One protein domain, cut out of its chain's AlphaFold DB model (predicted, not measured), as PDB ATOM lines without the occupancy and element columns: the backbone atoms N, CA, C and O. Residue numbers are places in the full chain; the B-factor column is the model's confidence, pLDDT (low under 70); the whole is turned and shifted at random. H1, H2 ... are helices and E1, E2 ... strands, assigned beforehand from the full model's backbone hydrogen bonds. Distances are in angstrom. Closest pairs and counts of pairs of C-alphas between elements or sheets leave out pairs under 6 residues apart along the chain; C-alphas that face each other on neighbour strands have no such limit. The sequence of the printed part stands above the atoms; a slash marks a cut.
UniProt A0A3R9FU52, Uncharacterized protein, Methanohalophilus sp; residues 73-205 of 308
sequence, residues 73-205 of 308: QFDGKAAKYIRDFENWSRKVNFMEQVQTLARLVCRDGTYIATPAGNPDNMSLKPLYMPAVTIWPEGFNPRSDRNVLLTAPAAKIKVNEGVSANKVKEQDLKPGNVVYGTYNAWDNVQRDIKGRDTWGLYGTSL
ATOM      1  N   GLN A  73     179.956 198.104 236.881       85.44
ATOM      2  CA  GLN A  73     178.733 198.893 237.002       85.44
ATOM      3  C   GLN A  73     177.556 198.075 236.481       85.44
ATOM      4  O   GLN A  73     177.708 197.268 235.561       85.44
ATOM      5  N   PHE A  74     176.386 198.275 237.081       87.38
ATOM      6  CA  PHE A  74     175.158 197.628 236.642       87.38
ATOM      7  C   PHE A  74     174.381 198.583 235.743       87.38
ATOM      8  O   PHE A  74     174.116 199.721 236.125       87.38
ATOM      9  N   ASP A  75     174.011 198.103 234.561       87.38
ATOM     10  CA  ASP A  75     173.176 198.837 233.615       87.38
ATOM     11  C   ASP A  75     171.763 198.238 233.575       87.38
ATOM     12  O   ASP A  75     171.558 197.043 233.820       87.38
ATOM     13  N   GLY A  76     170.764 199.069 233.296       87.38
ATOM     14  CA  GLY A  76     169.371 198.656 233.297       87.38
ATOM     15  C   GLY A  76     168.409 199.721 232.783       87.38
ATOM     16  O   GLY A  76     168.694 200.913 232.758       87.38
ATOM     17  N   LYS A  77     167.199 199.280 232.418       87.62
ATOM     18  CA  LYS A  77     166.167 200.124 231.786       87.62
ATOM     19  C   LYS A  77     165.691 201.306 232.644       87.62
ATOM     20  O   LYS A  77     165.129 202.251 232.102       87.62
ATOM     21  N   ALA A  78     165.852 201.243 233.967       91.56
ATOM     22  CA  ALA A  78     165.463 202.315 234.878       91.56
ATOM     23  C   ALA A  78     166.386 202.375 236.101       91.56
ATOM     24  O   ALA A  78     166.719 201.344 236.687       91.56
ATOM     25  N   ALA A  79     166.695 203.594 236.553       89.44
ATOM     26  CA  ALA A  79     167.569 203.842 237.703       89.44
ATOM     27  C   ALA A  79     167.082 203.176 239.004       89.44
ATOM     28  O   ALA A  79     167.891 202.811 239.854       89.44
ATOM     29  N   LYS A  80     165.764 202.985 239.158       91.31
ATOM     30  CA  LYS A  80     165.187 202.271 240.305       91.31
ATOM     31  C   LYS A  80     165.668 200.819 240.367       91.31
ATOM     32  O   LYS A  80     166.157 200.394 241.404       91.31
ATOM     33  N   TYR A  81     165.598 200.091 239.253       89.75
ATOM     34  CA  TYR A  81     166.019 198.688 239.203       89.75
ATOM     35  C   TYR A  81     167.522 198.521 239.425       89.75
ATOM     36  O   TYR A  81     167.936 197.548 240.045       89.75
ATOM     37  N   ILE A  82     168.324 199.489 238.974       90.56
ATOM     38  CA  ILE A  82     169.769 199.512 239.229       90.56
ATOM     39  C   ILE A  82     170.031 199.620 240.737       90.56
ATOM     40  O   ILE A  82     170.753 198.795 241.286       90.56
ATOM     41  N   ARG A  83     169.386 200.567 241.436       89.62
ATOM     42  CA  ARG A  83     169.531 200.717 242.898       89.62
ATOM     43  C   ARG A  83     169.040 199.493 243.670       89.62
ATOM     44  O   ARG A  83     169.683 199.081 244.633       89.62
ATOM     45  N   ASP A  84     167.918 198.910 243.253       90.12
ATOM     46  CA  ASP A  84     167.374 197.700 243.878       90.12
ATOM     47  C   ASP A  84     168.358 196.527 243.729       90.12
ATOM     48  O   ASP A  84     168.644 195.824 244.703       90.12
ATOM     49  N   PHE A  85     168.949 196.364 242.541       90.69
ATOM     50  CA  PHE A  85     169.972 195.353 242.292       90.69
ATOM     51  C   PHE A  85     171.266 195.630 243.063       90.69
ATOM     52  O   PHE A  85     171.836 194.710 243.638       90.69
ATOM     53  N   GLU A  86     171.724 196.880 243.141       90.56
ATOM     54  CA  GLU A  86     172.899 197.253 243.935       90.56
ATOM     55  C   GLU A  86     172.712 196.900 245.416       90.56
ATOM     56  O   GLU A  86     173.590 196.280 246.021       90.56
ATOM     57  N   ASN A  87     171.554 197.219 245.994       91.06
ATOM     58  CA  ASN A  87     171.235 196.863 247.377       91.06
ATOM     59  C   ASN A  87     171.203 195.345 247.581       91.06
ATOM     60  O   ASN A  87     171.790 194.828 248.536       91.06
ATOM     61  N   TRP A  88     170.571 194.621 246.657       92.38
ATOM     62  CA  TRP A  88     170.549 193.163 246.669       92.38
ATOM     63  C   TRP A  88     171.958 192.561 246.557       92.38
ATOM     64  O   TRP A  88     172.334 191.701 247.353       92.38
ATOM     65  N   SER A  89     172.772 193.062 245.627       90.81
ATOM     66  CA  SER A  89     174.128 192.578 245.352       90.81
ATOM     67  C   SER A  89     175.048 192.709 246.568       90.81
ATOM     68  O   SER A  89     175.857 191.816 246.825       90.81
ATOM     69  N   ARG A  90     174.882 193.779 247.359       89.62
ATOM     70  CA  ARG A  90     175.574 193.967 248.640       89.62
ATOM     71  C   ARG A  90     175.108 192.954 249.683       89.62
ATOM     72  O   ARG A  90     175.944 192.383 250.367       89.62
ATOM     73  N   LYS A  91     173.799 192.693 249.781       91.12
ATOM     74  CA  LYS A  91     173.227 191.738 250.749       91.12
ATOM     75  C   LYS A  91     173.721 190.306 250.518       91.12
ATOM     76  O   LYS A  91     173.992 189.597 251.480       91.12
ATOM     77  N   VAL A  92     173.839 189.884 249.257       91.31
ATOM     78  CA  VAL A  92     174.251 188.512 248.901       91.31
ATOM     79  C   VAL A  92     175.756 188.366 248.641       91.31
ATOM     80  O   VAL A  92     176.199 187.310 248.197       91.31
ATOM     81  N   ASN A  93     176.558 189.409 248.881       90.69
ATOM     82  CA  ASN A  93     177.987 189.452 248.538       90.69
ATOM     83  C   ASN A  93     178.266 189.073 247.071       90.69
ATOM     84  O   ASN A  93     179.234 188.380 246.757       90.69
ATOM     85  N   PHE A  94     177.417 189.529 246.148       90.75
ATOM     86  CA  PHE A  94     177.486 189.167 244.730       90.75
ATOM     87  C   PHE A  94     178.867 189.445 244.123       90.75
ATOM     88  O   PHE A  94     179.399 188.616 243.391       90.75
ATOM     89  N   MET A  95     179.493 190.571 244.480       90.19
ATOM     90  CA  MET A  95     180.819 190.950 243.979       90.19
ATOM     91  C   MET A  95     181.895 189.910 244.309       90.19
ATOM     92  O   MET A  95     182.722 189.591 243.458       90.19
ATOM     93  N   GLU A  96     181.871 189.334 245.511       89.75
ATOM     94  CA  GLU A  96     182.814 188.287 245.924       89.75
ATOM     95  C   GLU A  96     182.576 186.979 245.150       89.75
ATOM     96  O   GLU A  96     183.517 186.282 244.751       89.75
ATOM     97  N   GLN A  97     181.309 186.672 244.853       92.50
ATOM     98  CA  GLN A  97     180.949 185.530 244.012       92.50
ATOM     99  C   GLN A  97     181.465 185.716 242.576       92.50
ATOM    100  O   GLN A  97     182.033 184.783 242.004       92.50
ATOM    101  N   VAL A  98     181.351 186.926 242.015       91.69
ATOM    102  CA  VAL A  98     181.902 187.261 240.690       91.69
ATOM    103  C   VAL A  98     183.432 187.224 240.699       91.69
ATOM    104  O   VAL A  98     184.025 186.710 239.756       91.69
ATOM    105  N   GLN A  99     184.097 187.676 241.768       91.31
ATOM    106  CA  GLN A  99     185.561 187.558 241.902       91.31
ATOM    107  C   GLN A  99     186.003 186.095 241.900       91.31
ATOM    108  O   GLN A  99     186.980 185.724 241.243       91.31
ATOM    109  N   THR A 100     185.255 185.247 242.607       92.12
ATOM    110  CA  THR A 100     185.486 183.801 242.624       92.12
ATOM    111  C   THR A 100     185.298 183.200 241.235       92.12
ATOM    112  O   THR A 100     186.149 182.426 240.799       92.12
ATOM    113  N   LEU A 101     184.238 183.586 240.520       93.38
ATOM    114  CA  LEU A 101     184.012 183.185 239.132       93.38
ATOM    115  C   LEU A 101     185.185 183.601 238.246       93.38
ATOM    116  O   LEU A 101     185.782 182.739 237.607       93.38
ATOM    117  N   ALA A 102     185.557 184.882 238.250       92.06
ATOM    118  CA  ALA A 102     186.622 185.424 237.412       92.06
ATOM    119  C   ALA A 102     187.940 184.669 237.630       92.06
ATOM    120  O   ALA A 102     188.533 184.156 236.686       92.06
ATOM    121  N   ARG A 103     188.350 184.496 238.892       91.88
ATOM    122  CA  ARG A 103     189.566 183.751 239.243       91.88
ATOM    123  C   ARG A 103     189.528 182.302 238.746       91.88
ATOM    124  O   ARG A 103     190.539 181.796 238.259       91.88
ATOM    125  N   LEU A 104     188.394 181.619 238.901       93.81
ATOM    126  CA  LEU A 104     188.248 180.220 238.497       93.81
ATOM    127  C   LEU A 104     188.190 180.063 236.973       93.81
ATOM    128  O   LEU A 104     188.844 179.161 236.458       93.81
ATOM    129  N   VAL A 105     187.509 180.963 236.253       93.81
ATOM    130  CA  VAL A 105     187.534 181.014 234.781       93.81
ATOM    131  C   VAL A 105     188.958 181.225 234.282       93.81
ATOM    132  O   VAL A 105     189.402 180.495 233.410       93.81
ATOM    133  N   CYS A 106     189.709 182.169 234.849       92.81
ATOM    134  CA  CYS A 106     191.085 182.423 234.423       92.81
ATOM    135  C   CYS A 106     192.009 181.223 234.665       92.81
ATOM    136  O   CYS A 106     192.878 180.932 233.844       92.81
ATOM    137  N   ARG A 107     191.808 180.496 235.772       93.44
ATOM    138  CA  ARG A 107     192.592 179.301 236.101       93.44
ATOM    139  C   ARG A 107     192.222 178.088 235.249       93.44
ATOM    140  O   ARG A 107     193.115 177.385 234.795       93.44
ATOM    141  N   ASP A 108     190.937 177.802 235.072       94.25
ATOM    142  CA  ASP A 108     190.477 176.550 234.455       94.25
ATOM    143  C   ASP A 108     190.065 176.731 232.984       94.25
ATOM    144  O   ASP A 108     189.796 175.754 232.291       94.25
ATOM    145  N   GLY A 109     189.939 177.970 232.505       93.25
ATOM    146  CA  GLY A 109     189.323 178.329 231.223       93.25
ATOM    147  C   GLY A 109     187.802 178.152 231.192       93.25
ATOM    148  O   GLY A 109     187.117 178.709 230.338       93.25
ATOM    149  N   THR A 110     187.252 177.379 232.127       95.00
ATOM    150  CA  THR A 110     185.836 177.017 232.206       95.00
ATOM    151  C   THR A 110     185.356 177.126 233.643       95.00
ATOM    152  O   THR A 110     186.029 176.662 234.561       95.00
ATOM    153  N   TYR A 111     184.172 177.692 233.836       95.75
ATOM    154  CA  TYR A 111     183.513 177.786 235.130       95.75
ATOM    155  C   TYR A 111     182.116 177.198 235.053       95.75
ATOM    156  O   TYR A 111     181.352 177.487 234.131       95.75
ATOM    157  N   ILE A 112     181.789 176.383 236.053       95.38
ATOM    158  CA  ILE A 112     180.458 175.828 236.242       95.38
ATOM    159  C   ILE A 112     180.096 175.988 237.711       95.38
ATOM    160  O   ILE A 112     180.853 175.562 238.584       95.38
ATOM    161  N   ALA A 113     178.936 176.569 237.993       95.81
ATOM    162  CA  ALA A 113     178.409 176.685 239.344       95.81
ATOM    163  C   ALA A 113     176.913 176.409 239.396       95.81
ATOM    164  O   ALA A 113     176.163 176.767 238.492       95.81
ATOM    165  N   THR A 114     176.470 175.813 240.497       94.06
ATOM    166  CA  THR A 114     175.047 175.667 240.802       94.06
ATOM    167  C   THR A 114     174.599 176.836 241.678       94.06
ATOM    168  O   THR A 114     175.224 177.056 242.724       94.06
ATOM    169  N   PRO A 115     173.539 177.575 241.308       92.38
ATOM    170  CA  PRO A 115     172.917 178.520 242.222       92.38
ATOM    171  C   PRO A 115     172.302 177.757 243.402       92.38
ATOM    172  O   PRO A 115     171.720 176.684 243.237       92.38
ATOM    173  N   ALA A 116     172.453 178.296 244.603       90.06
ATOM    174  CA  ALA A 116     171.940 177.729 245.838       90.06
ATOM    175  C   ALA A 116     171.322 178.823 246.715       90.06
ATOM    176  O   ALA A 116     171.812 179.953 246.749       90.06
ATOM    177  N   GLY A 117     170.288 178.452 247.468       87.00
ATOM    178  CA  GLY A 117     169.512 179.376 248.291       87.00
ATOM    179  C   GLY A 117     168.291 179.931 247.560       87.00
ATOM    180  O   GLY A 117     167.890 179.434 246.509       87.00
ATOM    181  N   ASN A 118     167.710 180.964 248.151       86.94
ATOM    182  CA  ASN A 118     166.546 181.695 247.671       86.94
ATOM    183  C   ASN A 118     167.002 183.044 247.084       86.94
ATOM    184  O   ASN A 118     168.159 183.427 247.272       86.94
ATOM    185  N   PRO A 119     166.117 183.813 246.421       82.94
ATOM    186  CA  PRO A 119     166.481 185.124 245.885       82.94
ATOM    187  C   PRO A 119     167.144 186.049 246.915       82.94
ATOM    188  O   PRO A 119     168.081 186.754 246.576       82.94
ATOM    189  N   ASP A 120     166.743 185.997 248.186       84.31
ATOM    190  CA  ASP A 120     167.297 186.842 249.255       84.31
ATOM    191  C   ASP A 120     168.705 186.479 249.748       84.31
ATOM    192  O   ASP A 120     169.353 187.308 250.388       84.31
ATOM    193  N   ASN A 121     169.162 185.249 249.509       86.50
ATOM    194  CA  ASN A 121     170.437 184.717 250.002       86.50
ATOM    195  C   ASN A 121     171.142 183.860 248.941       86.50
ATOM    196  O   ASN A 121     171.771 182.844 249.250       86.50
ATOM    197  N   MET A 122     171.007 184.267 247.680       90.31
ATOM    198  CA  MET A 122     171.547 183.542 246.540       90.31
ATOM    199  C   MET A 122     173.071 183.411 246.641       90.31
ATOM    200  O   MET A 122     173.792 184.398 246.793       90.31
ATOM    201  N   SER A 123     173.567 182.188 246.478       92.12
ATOM    202  CA  SER A 123     174.994 181.881 246.403       92.12
ATOM    203  C   SER A 123     175.300 180.994 245.201       92.12
ATOM    204  O   SER A 123     174.619 180.001 244.953       92.12
ATOM    205  N   LEU A 124     176.341 181.329 244.448       93.00
ATOM    206  CA  LEU A 124     176.906 180.472 243.419       93.00
ATOM    207  C   LEU A 124     177.888 179.515 244.080       93.00
ATOM    208  O   LEU A 124     178.879 179.941 244.671       93.00
ATOM    209  N   LYS A 125     177.619 178.213 243.973       93.19
ATOM    210  CA  LYS A 125     178.516 177.157 244.450       93.19
ATOM    211  C   LYS A 125     179.276 176.579 243.257       93.19
ATOM    212  O   LYS A 125     178.673 175.827 242.486       93.19
ATOM    213  N   PRO A 126     180.563 176.930 243.064       94.38
ATOM    214  CA  PRO A 126     181.357 176.387 241.973       94.38
ATOM    215  C   PRO A 126     181.474 174.875 242.106       94.38
ATOM    216  O   PRO A 126     181.772 174.356 243.183       94.38
ATOM    217  N   LEU A 127     181.260 174.169 241.003       93.94
ATOM    218  CA  LEU A 127     181.528 172.746 240.937       93.94
ATOM    219  C   LEU A 127     183.036 172.516 240.853       93.94
ATOM    220  O   LEU A 127     183.793 173.305 240.283       93.94
ATOM    221  N   TYR A 128     183.484 171.401 241.419       92.69
ATOM    222  CA  TYR A 128     184.885 171.021 241.359       92.69
ATOM    223  C   TYR A 128     185.225 170.503 239.957       92.69
ATOM    224  O   TYR A 128     185.056 169.319 239.684       92.69
ATOM    225  N   MET A 129     185.704 171.387 239.074       93.75
ATOM    226  CA  MET A 129     185.988 171.087 237.659       93.75
ATOM    227  C   MET A 129     186.753 169.778 237.393       93.75
ATOM    228  O   MET A 129     186.386 169.082 236.448       93.75
ATOM    229  N   PRO A 130     187.741 169.354 238.212       92.62
ATOM    230  CA  PRO A 130     188.406 168.062 238.022       92.62
ATOM    231  C   PRO A 130     187.485 166.838 238.123       92.62
ATOM    232  O   PRO A 130     187.875 165.756 237.695       92.62
ATOM    233  N   ALA A 131     186.280 166.991 238.665       91.44
ATOM    234  CA  ALA A 131     185.257 165.957 238.751       91.44
ATOM    235  C   ALA A 131     184.075 166.188 237.792       91.44
ATOM    236  O   ALA A 131     183.080 165.471 237.888       91.44
ATOM    237  N   VAL A 132     184.150 167.173 236.889       92.75
ATOM    238  CA  VAL A 132     183.031 167.564 236.020       92.75
ATOM    239  C   VAL A 132     183.330 167.293 234.547       92.75
ATOM    240  O   VAL A 132     184.379 167.669 234.022       92.75
ATOM    241  N   THR A 133     182.362 166.694 233.855       93.00
ATOM    242  CA  THR A 133     182.348 166.521 232.399       93.00
ATOM    243  C   THR A 133     181.125 167.174 231.766       93.00
ATOM    244  O   THR A 133     180.070 167.288 232.385       93.00
ATOM    245  N   ILE A 134     181.266 167.630 230.521       92.50
ATOM    246  CA  ILE A 134     180.188 168.241 229.744       92.50
ATOM    247  C   ILE A 134     179.929 167.344 228.544       92.50
ATOM    248  O   ILE A 134     180.856 166.999 227.813       92.50
ATOM    249  N   TRP A 135     178.676 166.949 228.355       91.44
ATOM    250  CA  TRP A 135     178.260 166.091 227.255       91.44
ATOM    251  C   TRP A 135     177.365 166.863 226.287       91.44
ATOM    252  O   TRP A 135     176.429 167.543 226.733       91.44
ATOM    253  N   PRO A 136     177.611 166.741 224.974       90.56
ATOM    254  CA  PRO A 136     176.701 167.253 223.967       90.56
ATOM    255  C   PRO A 136     175.490 166.336 223.794       90.56
ATOM    256  O   PRO A 136     175.395 165.259 224.394       90.56
ATOM    257  N   GLU A 137     174.527 166.787 222.999       85.94
ATOM    258  CA  GLU A 137     173.329 166.006 222.715       85.94
ATOM    259  C   GLU A 137     173.679 164.695 221.993       85.94
ATOM    260  O   GLU A 137     174.577 164.647 221.158       85.94
ATOM    261  N   GLY A 138     172.997 163.608 222.357       81.25
ATOM    262  CA  GLY A 138     173.178 162.296 221.729       81.25
ATOM    263  C   GLY A 138     174.449 161.530 222.116       81.25
ATOM    264  O   GLY A 138     174.522 160.344 221.815       81.25
ATOM    265  N   PHE A 139     175.409 162.140 222.821       85.75
ATOM    266  CA  PHE A 139     176.649 161.454 223.193       85.75
ATOM    267  C   PHE A 139     176.416 160.341 224.219       85.75
ATOM    268  O   PHE A 139     175.847 160.567 225.296       85.75
ATOM    269  N   ASN A 140     176.929 159.149 223.911       82.38
ATOM    270  CA  ASN A 140     176.948 158.018 224.827       82.38
ATOM    271  C   ASN A 140     178.369 157.436 224.948       82.38
ATOM    272  O   ASN A 140     178.888 156.853 223.994       82.38
ATOM    273  N   PRO A 141     178.993 157.484 226.143       78.56
ATOM    274  CA  PRO A 141     180.379 157.049 226.329       78.56
ATOM    275  C   PRO A 141     180.609 155.551 226.070       78.56
ATOM    276  O   PRO A 141     181.756 155.124 225.947       78.56
ATOM    277  N   ARG A 142     179.549 154.729 226.012       75.94
ATOM    278  CA  ARG A 142     179.665 153.289 225.724       75.94
ATOM    279  C   ARG A 142     179.748 152.981 224.230       75.94
ATOM    280  O   ARG A 142     180.451 152.040 223.871       75.94
ATOM    281  N   SER A 143     179.049 153.744 223.389       74.00
ATOM    282  CA  SER A 143     179.023 153.551 221.932       74.00
ATOM    283  C   SER A 143     180.035 154.436 221.211       74.00
ATOM    284  O   SER A 143     180.668 153.990 220.256       74.00
ATOM    285  N   ASP A 144     180.250 155.653 221.705       75.00
ATOM    286  CA  ASP A 144     180.929 156.706 220.956       75.00
ATOM    287  C   ASP A 144     182.364 156.867 221.466       75.00
ATOM    288  O   ASP A 144     182.670 157.680 222.342       75.00
ATOM    289  N   ARG A 145     183.273 156.041 220.938       72.31
ATOM    290  CA  ARG A 145     184.710 156.125 221.249       72.31
ATOM    291  C   ARG A 145     185.419 157.047 220.258       72.31
ATOM    292  O   ARG A 145     185.181 156.964 219.060       72.31
ATOM    293  N   ASN A 146     186.349 157.864 220.758       74.44
ATOM    294  CA  ASN A 146     187.206 158.758 219.960       74.44
ATOM    295  C   ASN A 146     186.445 159.772 219.086       74.44
ATOM    296  O   ASN A 146     186.887 160.105 217.988       74.44
ATOM    297  N   VAL A 147     185.308 160.269 219.573       84.69
ATOM    298  CA  VAL A 147     184.537 161.319 218.901       84.69
ATOM    299  C   VAL A 147     184.936 162.685 219.459       84.69
ATOM    300  O   VAL A 147     185.160 162.825 220.661       84.69
ATOM    301  N   LEU A 148     185.020 163.687 218.581       86.69
ATOM    302  CA  LEU A 148     185.165 165.085 218.978       86.69
ATOM    303  C   LEU A 148     183.836 165.574 219.566       86.69
ATOM    304  O   LEU A 148     182.828 165.605 218.863       86.69
ATOM    305  N   LEU A 149     183.831 165.967 220.839       90.19
ATOM    306  CA  LEU A 149     182.625 166.483 221.491       90.19
ATOM    307  C   LEU A 149     182.466 167.975 221.193       90.19
ATOM    308  O   LEU A 149     183.321 168.775 221.571       90.19
ATOM    309  N   THR A 150     181.374 168.365 220.543       90.19
ATOM    310  CA  THR A 150     181.145 169.752 220.111       90.19
ATOM    311  C   THR A 150     179.960 170.388 220.826       90.19
ATOM    312  O   THR A 150     179.022 169.691 221.189       90.19
ATOM    313  N   ALA A 151     179.959 171.712 220.996       87.81
ATOM    314  CA  ALA A 151     178.772 172.440 221.456       87.81
ATOM    315  C   ALA A 151     177.538 172.173 220.553       87.81
ATOM    316  O   ALA A 151     177.717 171.888 219.365       87.81
ATOM    317  N   PRO A 152     176.299 172.289 221.074       89.88
ATOM    318  CA  PRO A 152     175.916 172.781 222.404       89.88
ATOM    319  C   PRO A 152     176.052 171.742 223.530       89.88
ATOM    320  O   PRO A 152     175.957 170.536 223.317       89.88
ATOM    321  N   ALA A 153     176.238 172.225 224.762       89.06
ATOM    322  CA  ALA A 153     176.191 171.385 225.958       89.06
ATOM    323  C   ALA A 153     174.747 170.941 226.234       89.06
ATOM    324  O   ALA A 153     173.851 171.778 226.304       89.06
ATOM    325  N   ALA A 154     174.530 169.641 226.442       90.00
ATOM    326  CA  ALA A 154     173.218 169.074 226.763       90.00
ATOM    327  C   ALA A 154     173.132 168.583 228.213       90.00
ATOM    328  O   ALA A 154     172.084 168.697 228.853       90.00
ATOM    329  N   LYS A 155     174.228 168.034 228.749       91.88
ATOM    330  CA  LYS A 155     174.303 167.516 230.121       91.88
ATOM    331  C   LYS A 155     175.633 167.874 230.758       91.88
ATOM    332  O   LYS A 155     176.670 167.858 230.102       91.88
ATOM    333  N   ILE A 156     175.597 168.145 232.052       92.31
ATOM    334  CA  ILE A 156     176.780 168.332 232.882       92.31
ATOM    335  C   ILE A 156     176.783 167.204 233.899       92.31
ATOM    336  O   ILE A 156     175.816 167.013 234.636       92.31
ATOM    337  N   LYS A 157     177.857 166.432 233.900       91.62
ATOM    338  CA  LYS A 157     178.029 165.238 234.715       91.62
ATOM    339  C   LYS A 157     179.033 165.531 235.816       91.62
ATOM    340  O   LYS A 157     180.149 165.964 235.538       91.62
ATOM    341  N   VAL A 158     178.654 165.276 237.061       91.12
ATOM    342  CA  VAL A 158     179.564 165.345 238.211       91.12
ATOM    343  C   VAL A 158     179.895 163.925 238.647       91.12
ATOM    344  O   VAL A 158     178.993 163.110 238.823       91.12
ATOM    345  N   ASN A 159     181.182 163.645 238.851       88.31
ATOM    346  CA  ASN A 159     181.723 162.334 239.213       88.31
ATOM    347  C   ASN A 159     181.437 161.233 238.171       88.31
ATOM    348  O   ASN A 159     181.114 160.104 238.540       88.31
ATOM    349  N   GLU A 160     181.580 161.544 236.874       84.94
ATOM    350  CA  GLU A 160     181.356 160.580 235.781       84.94
ATOM    351  C   GLU A 160     182.137 159.271 235.997       84.94
ATOM    352  O   GLU A 160     183.379 159.254 236.028       84.94
ATOM    353  N   GLY A 161     181.403 158.158 236.085       75.25
ATOM    354  CA  GLY A 161     181.974 156.818 236.219       75.25
ATOM    355  C   GLY A 161     182.536 156.485 237.605       75.25
ATOM    356  O   GLY A 161     183.191 155.455 237.753       75.25
ATOM    357  N   VAL A 162     182.300 157.319 238.623       77.94
ATOM    358  CA  VAL A 162     182.636 156.988 240.014       77.94
ATOM    359  C   VAL A 162     181.474 156.216 240.629       77.94
ATOM    360  O   VAL A 162     180.370 156.730 240.770       77.94
ATOM    361  N   SER A 163     181.729 154.968 241.018       59.44
ATOM    362  CA  SER A 163     180.806 154.147 241.810       59.44
ATOM    363  C   SER A 163     181.477 153.789 243.132       59.44
ATOM    364  O   SER A 163     181.961 152.679 243.321       59.44
ATOM    365  N   ALA A 164     181.570 154.766 244.031       64.94
ATOM    366  CA  ALA A 164     182.011 154.541 245.405       64.94
ATOM    367  C   ALA A 164     180.793 154.600 246.334       64.94
ATOM    368  O   ALA A 164     179.899 155.413 246.110       64.94
ATOM    369  N   ASN A 165     180.782 153.795 247.405       56.41
ATOM    370  CA  ASN A 165     179.639 153.558 248.311       56.41
ATOM    371  C   ASN A 165     178.947 154.810 248.911       56.41
ATOM    372  O   ASN A 165     177.924 154.671 249.576       56.41
ATOM    373  N   LYS A 166     179.465 156.029 248.699       64.00
ATOM    374  CA  LYS A 166     178.882 157.296 249.180       64.00
ATOM    375  C   LYS A 166     178.839 158.432 248.146       64.00
ATOM    376  O   LYS A 166     178.272 159.478 248.441       64.00
ATOM    377  N   VAL A 167     179.414 158.257 246.955       69.69
ATOM    378  CA  VAL A 167     179.489 159.310 245.929       69.69
ATOM    379  C   VAL A 167     178.775 158.811 244.684       69.69
ATOM    380  O   VAL A 167     179.232 157.867 244.044       69.69
ATOM    381  N   LYS A 168     177.633 159.429 244.374       76.81
ATOM    382  CA  LYS A 168     176.847 159.128 243.176       76.81
ATOM    383  C   LYS A 168     177.198 160.101 242.056       76.81
ATOM    384  O   LYS A 168     177.472 161.275 242.314       76.81
ATOM    385  N   GLU A 169     177.143 159.595 240.830       83.50
ATOM    386  CA  GLU A 169     177.121 160.419 239.625       83.50
ATOM    387  C   GLU A 169     175.887 161.333 239.658       83.50
ATOM    388  O   GLU A 169     174.801 160.904 240.062       83.50
ATOM    389  N   GLN A 170     176.065 162.602 239.289       86.69
ATOM    390  CA  GLN A 170     174.978 163.579 239.243       86.69
ATOM    391  C   GLN A 170     174.846 164.168 237.845       86.69
ATOM    392  O   GLN A 170     175.837 164.588 237.244       86.69
ATOM    393  N   ASP A 171     173.600 164.264 237.388       89.69
ATOM    394  CA  ASP A 171     173.239 164.809 236.085       89.69
ATOM    395  C   ASP A 171     172.592 166.176 236.278       89.69
ATOM    396  O   ASP A 171     171.488 166.294 236.811       89.69
ATOM    397  N   LEU A 172     173.279 167.215 235.819       90.88
ATOM    398  CA  LEU A 172     172.797 168.586 235.835       90.88
ATOM    399  C   LEU A 172     172.456 169.026 234.411       90.88
ATOM    400  O   LEU A 172     173.177 168.743 233.451       90.88
ATOM    401  N   LYS A 173     171.340 169.742 234.274       90.62
ATOM    402  CA  LYS A 173     170.974 170.391 233.012       90.62
ATOM    403  C   LYS A 173     171.720 171.727 232.896       90.62
ATOM    404  O   LYS A 173     171.769 172.447 233.893       90.62
ATOM    405  N   PRO A 174     172.217 172.106 231.704       85.62
ATOM    406  CA  PRO A 174     172.869 173.396 231.476       85.62
ATOM    407  C   PRO A 174     172.039 174.600 231.942       85.62
ATOM    408  O   PRO A 174     172.586 175.518 232.532       85.62
ATOM    409  N   GLY A 175     170.711 174.567 231.769       87.69
ATOM    410  CA  GLY A 175     169.819 175.645 232.225       87.69
ATOM    411  C   GLY A 175     169.703 175.803 233.748       87.69
ATOM    412  O   GLY A 175     169.206 176.822 234.210       87.69
ATOM    413  N   ASN A 176     170.170 174.825 234.531       89.00
ATOM    414  CA  ASN A 176     170.147 174.870 235.996       89.00
ATOM    415  C   ASN A 176     171.496 175.298 236.593       89.00
ATOM    416  O   ASN A 176     171.661 175.278 237.812       89.00
ATOM    417  N   VAL A 177     172.479 175.629 235.756       92.69
ATOM    418  CA  VAL A 177     173.813 176.033 236.197       92.69
ATOM    419  C   VAL A 177     174.219 177.344 235.546       92.69
ATOM    420  O   VAL A 177     173.765 177.697 234.460       92.69
ATOM    421  N   VAL A 178     175.137 178.046 236.192       93.00
ATOM    422  CA  VAL A 178     175.911 179.105 235.553       93.00
ATOM    423  C   VAL A 178     177.107 178.441 234.888       93.00
ATOM    424  O   VAL A 178     177.938 177.846 235.573       93.00
ATOM    425  N   TYR A 179     177.173 178.525 233.565       93.38
ATOM    426  CA  TYR A 179     178.242 177.965 232.745       93.38
ATOM    427  C   TYR A 179     178.887 179.078 231.921       93.38
ATOM    428  O   TYR A 179     178.194 179.833 231.241       93.38
ATOM    429  N   GLY A 180     180.210 179.182 232.000       91.75
ATOM    430  CA  GLY A 180     180.991 180.158 231.250       91.75
ATOM    431  C   GLY A 180     182.323 179.580 230.796       91.75
ATOM    432  O   GLY A 180     182.962 178.811 231.516       91.75
ATOM    433  N   THR A 181     182.753 179.971 229.601       93.50
ATOM    434  CA  THR A 181     184.013 179.533 228.992       93.50
ATOM    435  C   THR A 181     184.759 180.701 228.384       93.50
ATOM    436  O   THR A 181     184.153 181.547 227.731       93.50
ATOM    437  N   TYR A 182     186.076 180.696 228.532       92.69
ATOM    438  CA  TYR A 182     186.975 181.647 227.895       92.69
ATOM    439  C   TYR A 182     187.567 181.047 226.615       92.69
ATOM    440  O   TYR A 182     188.137 179.963 226.671       92.69
ATOM    441  N   ASN A 183     187.444 181.720 225.469       91.50
ATOM    442  CA  ASN A 183     188.087 181.308 224.210       91.50
ATOM    443  C   ASN A 183     187.844 179.832 223.814       91.50
ATOM    444  O   ASN A 183     188.760 179.108 223.430       91.50
ATOM    445  N   ALA A 184     186.596 179.364 223.929       88.81
ATOM    446  CA  ALA A 184     186.240 177.952 223.716       88.81
ATOM    447  C   ALA A 184     186.375 177.454 222.265       88.81
ATOM    448  O   ALA A 184     186.289 176.251 222.013       88.81
ATOM    449  N   TRP A 185     186.548 178.376 221.318       90.44
ATOM    450  CA  TRP A 185     186.602 178.118 219.878       90.44
ATOM    451  C   TRP A 185     187.991 178.367 219.281       90.44
ATOM    452  O   TRP A 185     188.138 178.341 218.063       90.44
ATOM    453  N   ASP A 186     189.003 178.617 220.113       86.38
ATOM    454  CA  ASP A 186     190.354 178.931 219.636       86.38
ATOM    455  C   ASP A 186     191.170 177.654 219.384       86.38
ATOM    456  O   ASP A 186     191.994 177.594 218.472       86.38
ATOM    457  N   ASN A 187     190.955 176.608 220.185       86.06
ATOM    458  CA  ASN A 187     191.693 175.350 220.116       86.06
ATOM    459  C   ASN A 187     190.875 174.152 220.637       86.06
ATOM    460  O   ASN A 187     189.883 174.283 221.349       86.06
ATOM    461  N   VAL A 188     191.298 172.946 220.243       88.62
ATOM    462  CA  VAL A 188     190.700 171.699 220.735       88.62
ATOM    463  C   VAL A 188     191.140 171.473 222.173       88.62
ATOM    464  O   VAL A 188     192.332 171.337 222.461       88.62
ATOM    465  N   GLN A 189     190.160 171.382 223.061       88.75
ATOM    466  CA  GLN A 189     190.349 171.251 224.495       88.75
ATOM    467  C   GLN A 189     190.074 169.819 224.944       88.75
ATOM    468  O   GLN A 189     189.162 169.175 224.438       88.75
ATOM    469  N   ARG A 190     190.833 169.296 225.907       88.75
ATOM    470  CA  ARG A 190     190.588 167.947 226.448       88.75
ATOM    471  C   ARG A 190     189.742 167.995 227.703       88.75
ATOM    472  O   ARG A 190     189.979 168.830 228.562       88.75
ATOM    473  N   ASP A 191     188.801 167.080 227.862       88.81
ATOM    474  CA  ASP A 191     188.074 166.948 229.124       88.81
ATOM    475  C   ASP A 191     188.851 166.128 230.181       88.81
ATOM    476  O   ASP A 191     189.966 165.661 229.936       88.81
ATOM    477  N   ILE A 192     188.263 165.916 231.367       89.31
ATOM    478  CA  ILE A 192     188.904 165.140 232.453       89.31
ATOM    479  C   ILE A 192     189.086 163.648 232.141       89.31
ATOM    480  O   ILE A 192     189.789 162.955 232.874       89.31
ATOM    481  N   LYS A 193     188.431 163.130 231.096       87.94
ATOM    482  CA  LYS A 193     188.579 161.751 230.613       87.94
ATOM    483  C   LYS A 193     189.526 161.672 229.408       87.94
ATOM    484  O   LYS A 193     189.697 160.593 228.848       87.94
ATOM    485  N   GLY A 194     190.146 162.788 229.014       86.31
ATOM    486  CA  GLY A 194     191.060 162.870 227.878       86.31
ATOM    487  C   GLY A 194     190.377 162.890 226.507       86.31
ATOM    488  O   GLY A 194     191.060 162.700 225.502       86.31
ATOM    489  N   ARG A 195     189.058 163.110 226.445       88.31
ATOM    490  CA  ARG A 195     188.292 163.247 225.198       88.31
ATOM    491  C   ARG A 195     188.542 164.627 224.602       88.31
ATOM    492  O   ARG A 195     188.532 165.620 225.326       88.31
ATOM    493  N   ASP A 196     188.762 164.686 223.292       90.56
ATOM    494  CA  ASP A 196     188.923 165.950 222.573       90.56
ATOM    495  C   ASP A 196     187.548 166.636 222.426       90.56
ATOM    496  O   ASP A 196     186.538 166.000 222.110       90.56
ATOM    497  N   THR A 197     187.503 167.943 222.672       89.62
ATOM    498  CA  THR A 197     186.286 168.763 222.698       89.62
ATOM    499  C   THR A 197     186.496 170.095 221.977       89.62
ATOM    500  O   THR A 197     187.615 170.604 221.905       89.62
ATOM    501  N   TRP A 198     185.418 170.673 221.450       91.62
ATOM    502  CA  TRP A 198     185.434 171.930 220.702       91.62
ATOM    503  C   TRP A 198     184.206 172.779 221.053       91.62
ATOM    504  O   TRP A 198     183.068 172.320 220.926       91.62
ATOM    505  N   GLY A 199     184.409 173.995 221.562       89.44
ATOM    506  CA  GLY A 199     183.318 174.878 221.998       89.44
ATOM    507  C   GLY A 199     182.641 174.496 223.327       89.44
ATOM    508  O   GLY A 199     181.784 175.236 223.801       89.44
ATOM    509  N   LEU A 200     183.003 173.362 223.946       91.75
ATOM    510  CA  LEU A 200     182.461 172.916 225.246       91.75
ATOM    511  C   LEU A 200     183.298 173.360 226.447       91.75
ATOM    512  O   LEU A 200     182.826 173.342 227.575       91.75
ATOM    513  N   TYR A 201     184.557 173.704 226.229       94.12
ATOM    514  CA  TYR A 201     185.447 174.126 227.292       94.12
ATOM    515  C   TYR A 201     186.321 175.259 226.799       94.12
ATOM    516  O   TYR A 201     186.694 175.288 225.631       94.12
ATOM    517  N   GLY A 202     186.669 176.155 227.710       92.00
ATOM    518  CA  GLY A 202     187.590 177.239 227.435       92.00
ATOM    519  C   GLY A 202     189.059 176.900 227.662       92.00
ATOM    520  O   GLY A 202     189.410 175.841 228.200       92.00
ATOM    521  N   THR A 203     189.896 177.853 227.270       91.75
ATOM    522  CA  THR A 203     191.352 177.843 227.408       91.75
ATOM    523  C   THR A 203     191.759 178.445 228.747       91.75
ATOM    524  O   THR A 203     191.280 179.509 229.129       91.75
ATOM    525  N   SER A 204     192.636 177.766 229.485       92.44
ATOM    526  CA  SER A 204     193.193 178.295 230.734       92.44
ATOM    527  C   SER A 204     194.269 179.345 230.451       92.44
ATOM    528  O   SER A 204     195.092 179.151 229.560       92.44
ATOM    529  N   LEU A 205     194.339 180.406 231.262       91.00
ATOM    530  CA  LEU A 205     195.459 181.356 231.214       91.00
ATOM    531  C   LEU A 205     196.762 180.770 231.786       91.00
ATOM    532  O   LEU A 205     197.825 181.359 231.627       91.00
TER     533      LEU A 205
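Overview. This is residues 73 to 205 of the 308 residues of an uncharacterized protein of Methanohalophilus sp (UniProt A0A3R9FU52). Two small three-stranded sheets follow each other along the long axis; H2 covers one face of the first, E2 E1 E6, and the second, E3 E4 E5, has long loops at its turns. H1 makes one far end, at a corner with H2, and the loop of residues 137 to 152 reaches the other end. The printed part has 133 residues, with two named helices and then seven named strands, in the order H1 H2 E1 E2 E3 E4 E5 E6 E7; both sheets are antiparallel, in the orders E2 E1 E6 and E3 E4 E5. The class is mixed, helices and strands, with under half of the residues in named elements. The whole is only just loose, close to compact, with a radius of gyration of the C-alphas of 17.1 A, and it spans 54 by 39 by 25 A.

Arrangement. Start at H1, residues 79 to 91, and go on to H2, residues 94 to 108: they are close but not clearly touching, about perpendicular at 74 degrees, with the closest C-alphas, Ser 89 and Met 95, 7.0 A apart. In both helices every O i to N i+4 pair is within hydrogen-bond range. Next look at E1, residues 110 to 116, whose pairing is staggered: residues 113 to 116 pair with E2, residues 123 to 126, in a hairpin, with N 116 and O 123 2.8 A apart, and residues 110 to 113 pair with E6, residues 178 to 181, with N 111 and O 180 2.8 A apart. H2 is on this sheet at a height over the sheet of 8.2 A, over E2 and E1, and runs along the strands at 13 degrees to E1 on the local plane; its closest C-alphas to E1 are Val 105 and Tyr 111, 5.2 A. Further on, E3, residues 132 to 136, E4, residues 153 to 158, and E5, residues 170 to 172, form a meander, each strand the antiparallel neighbour of the one before; see N 135 and O 155 at 2.8 A and N 172 and O 156 at 2.8 A. E7, residues 196 to 198, pairs with no named strand, but its residues 197 to 198 pair in parallel with residues 149 to 150.

Along the chain. Find C-alpha 79 at (167.569, 203.842, 237.703), where H1 begins its 18.7 A. From C-alpha 94 at (177.486, 189.167, 244.730) H2 runs 20.8 A, and E1 then runs 19.5 A. E7 ends at C-alpha 198, (185.434, 171.930, 220.702).

Size, cuts and confidence. The C-alphas farthest apart are those of Ala 79 and Ser 143, 53.9 A. The printed part has no cut; the links E3 to E4, E4 to E5 and E6 to E7 are long. The mean pLDDT of the printed part is 88.3, and residues 163 to 167 are under 70.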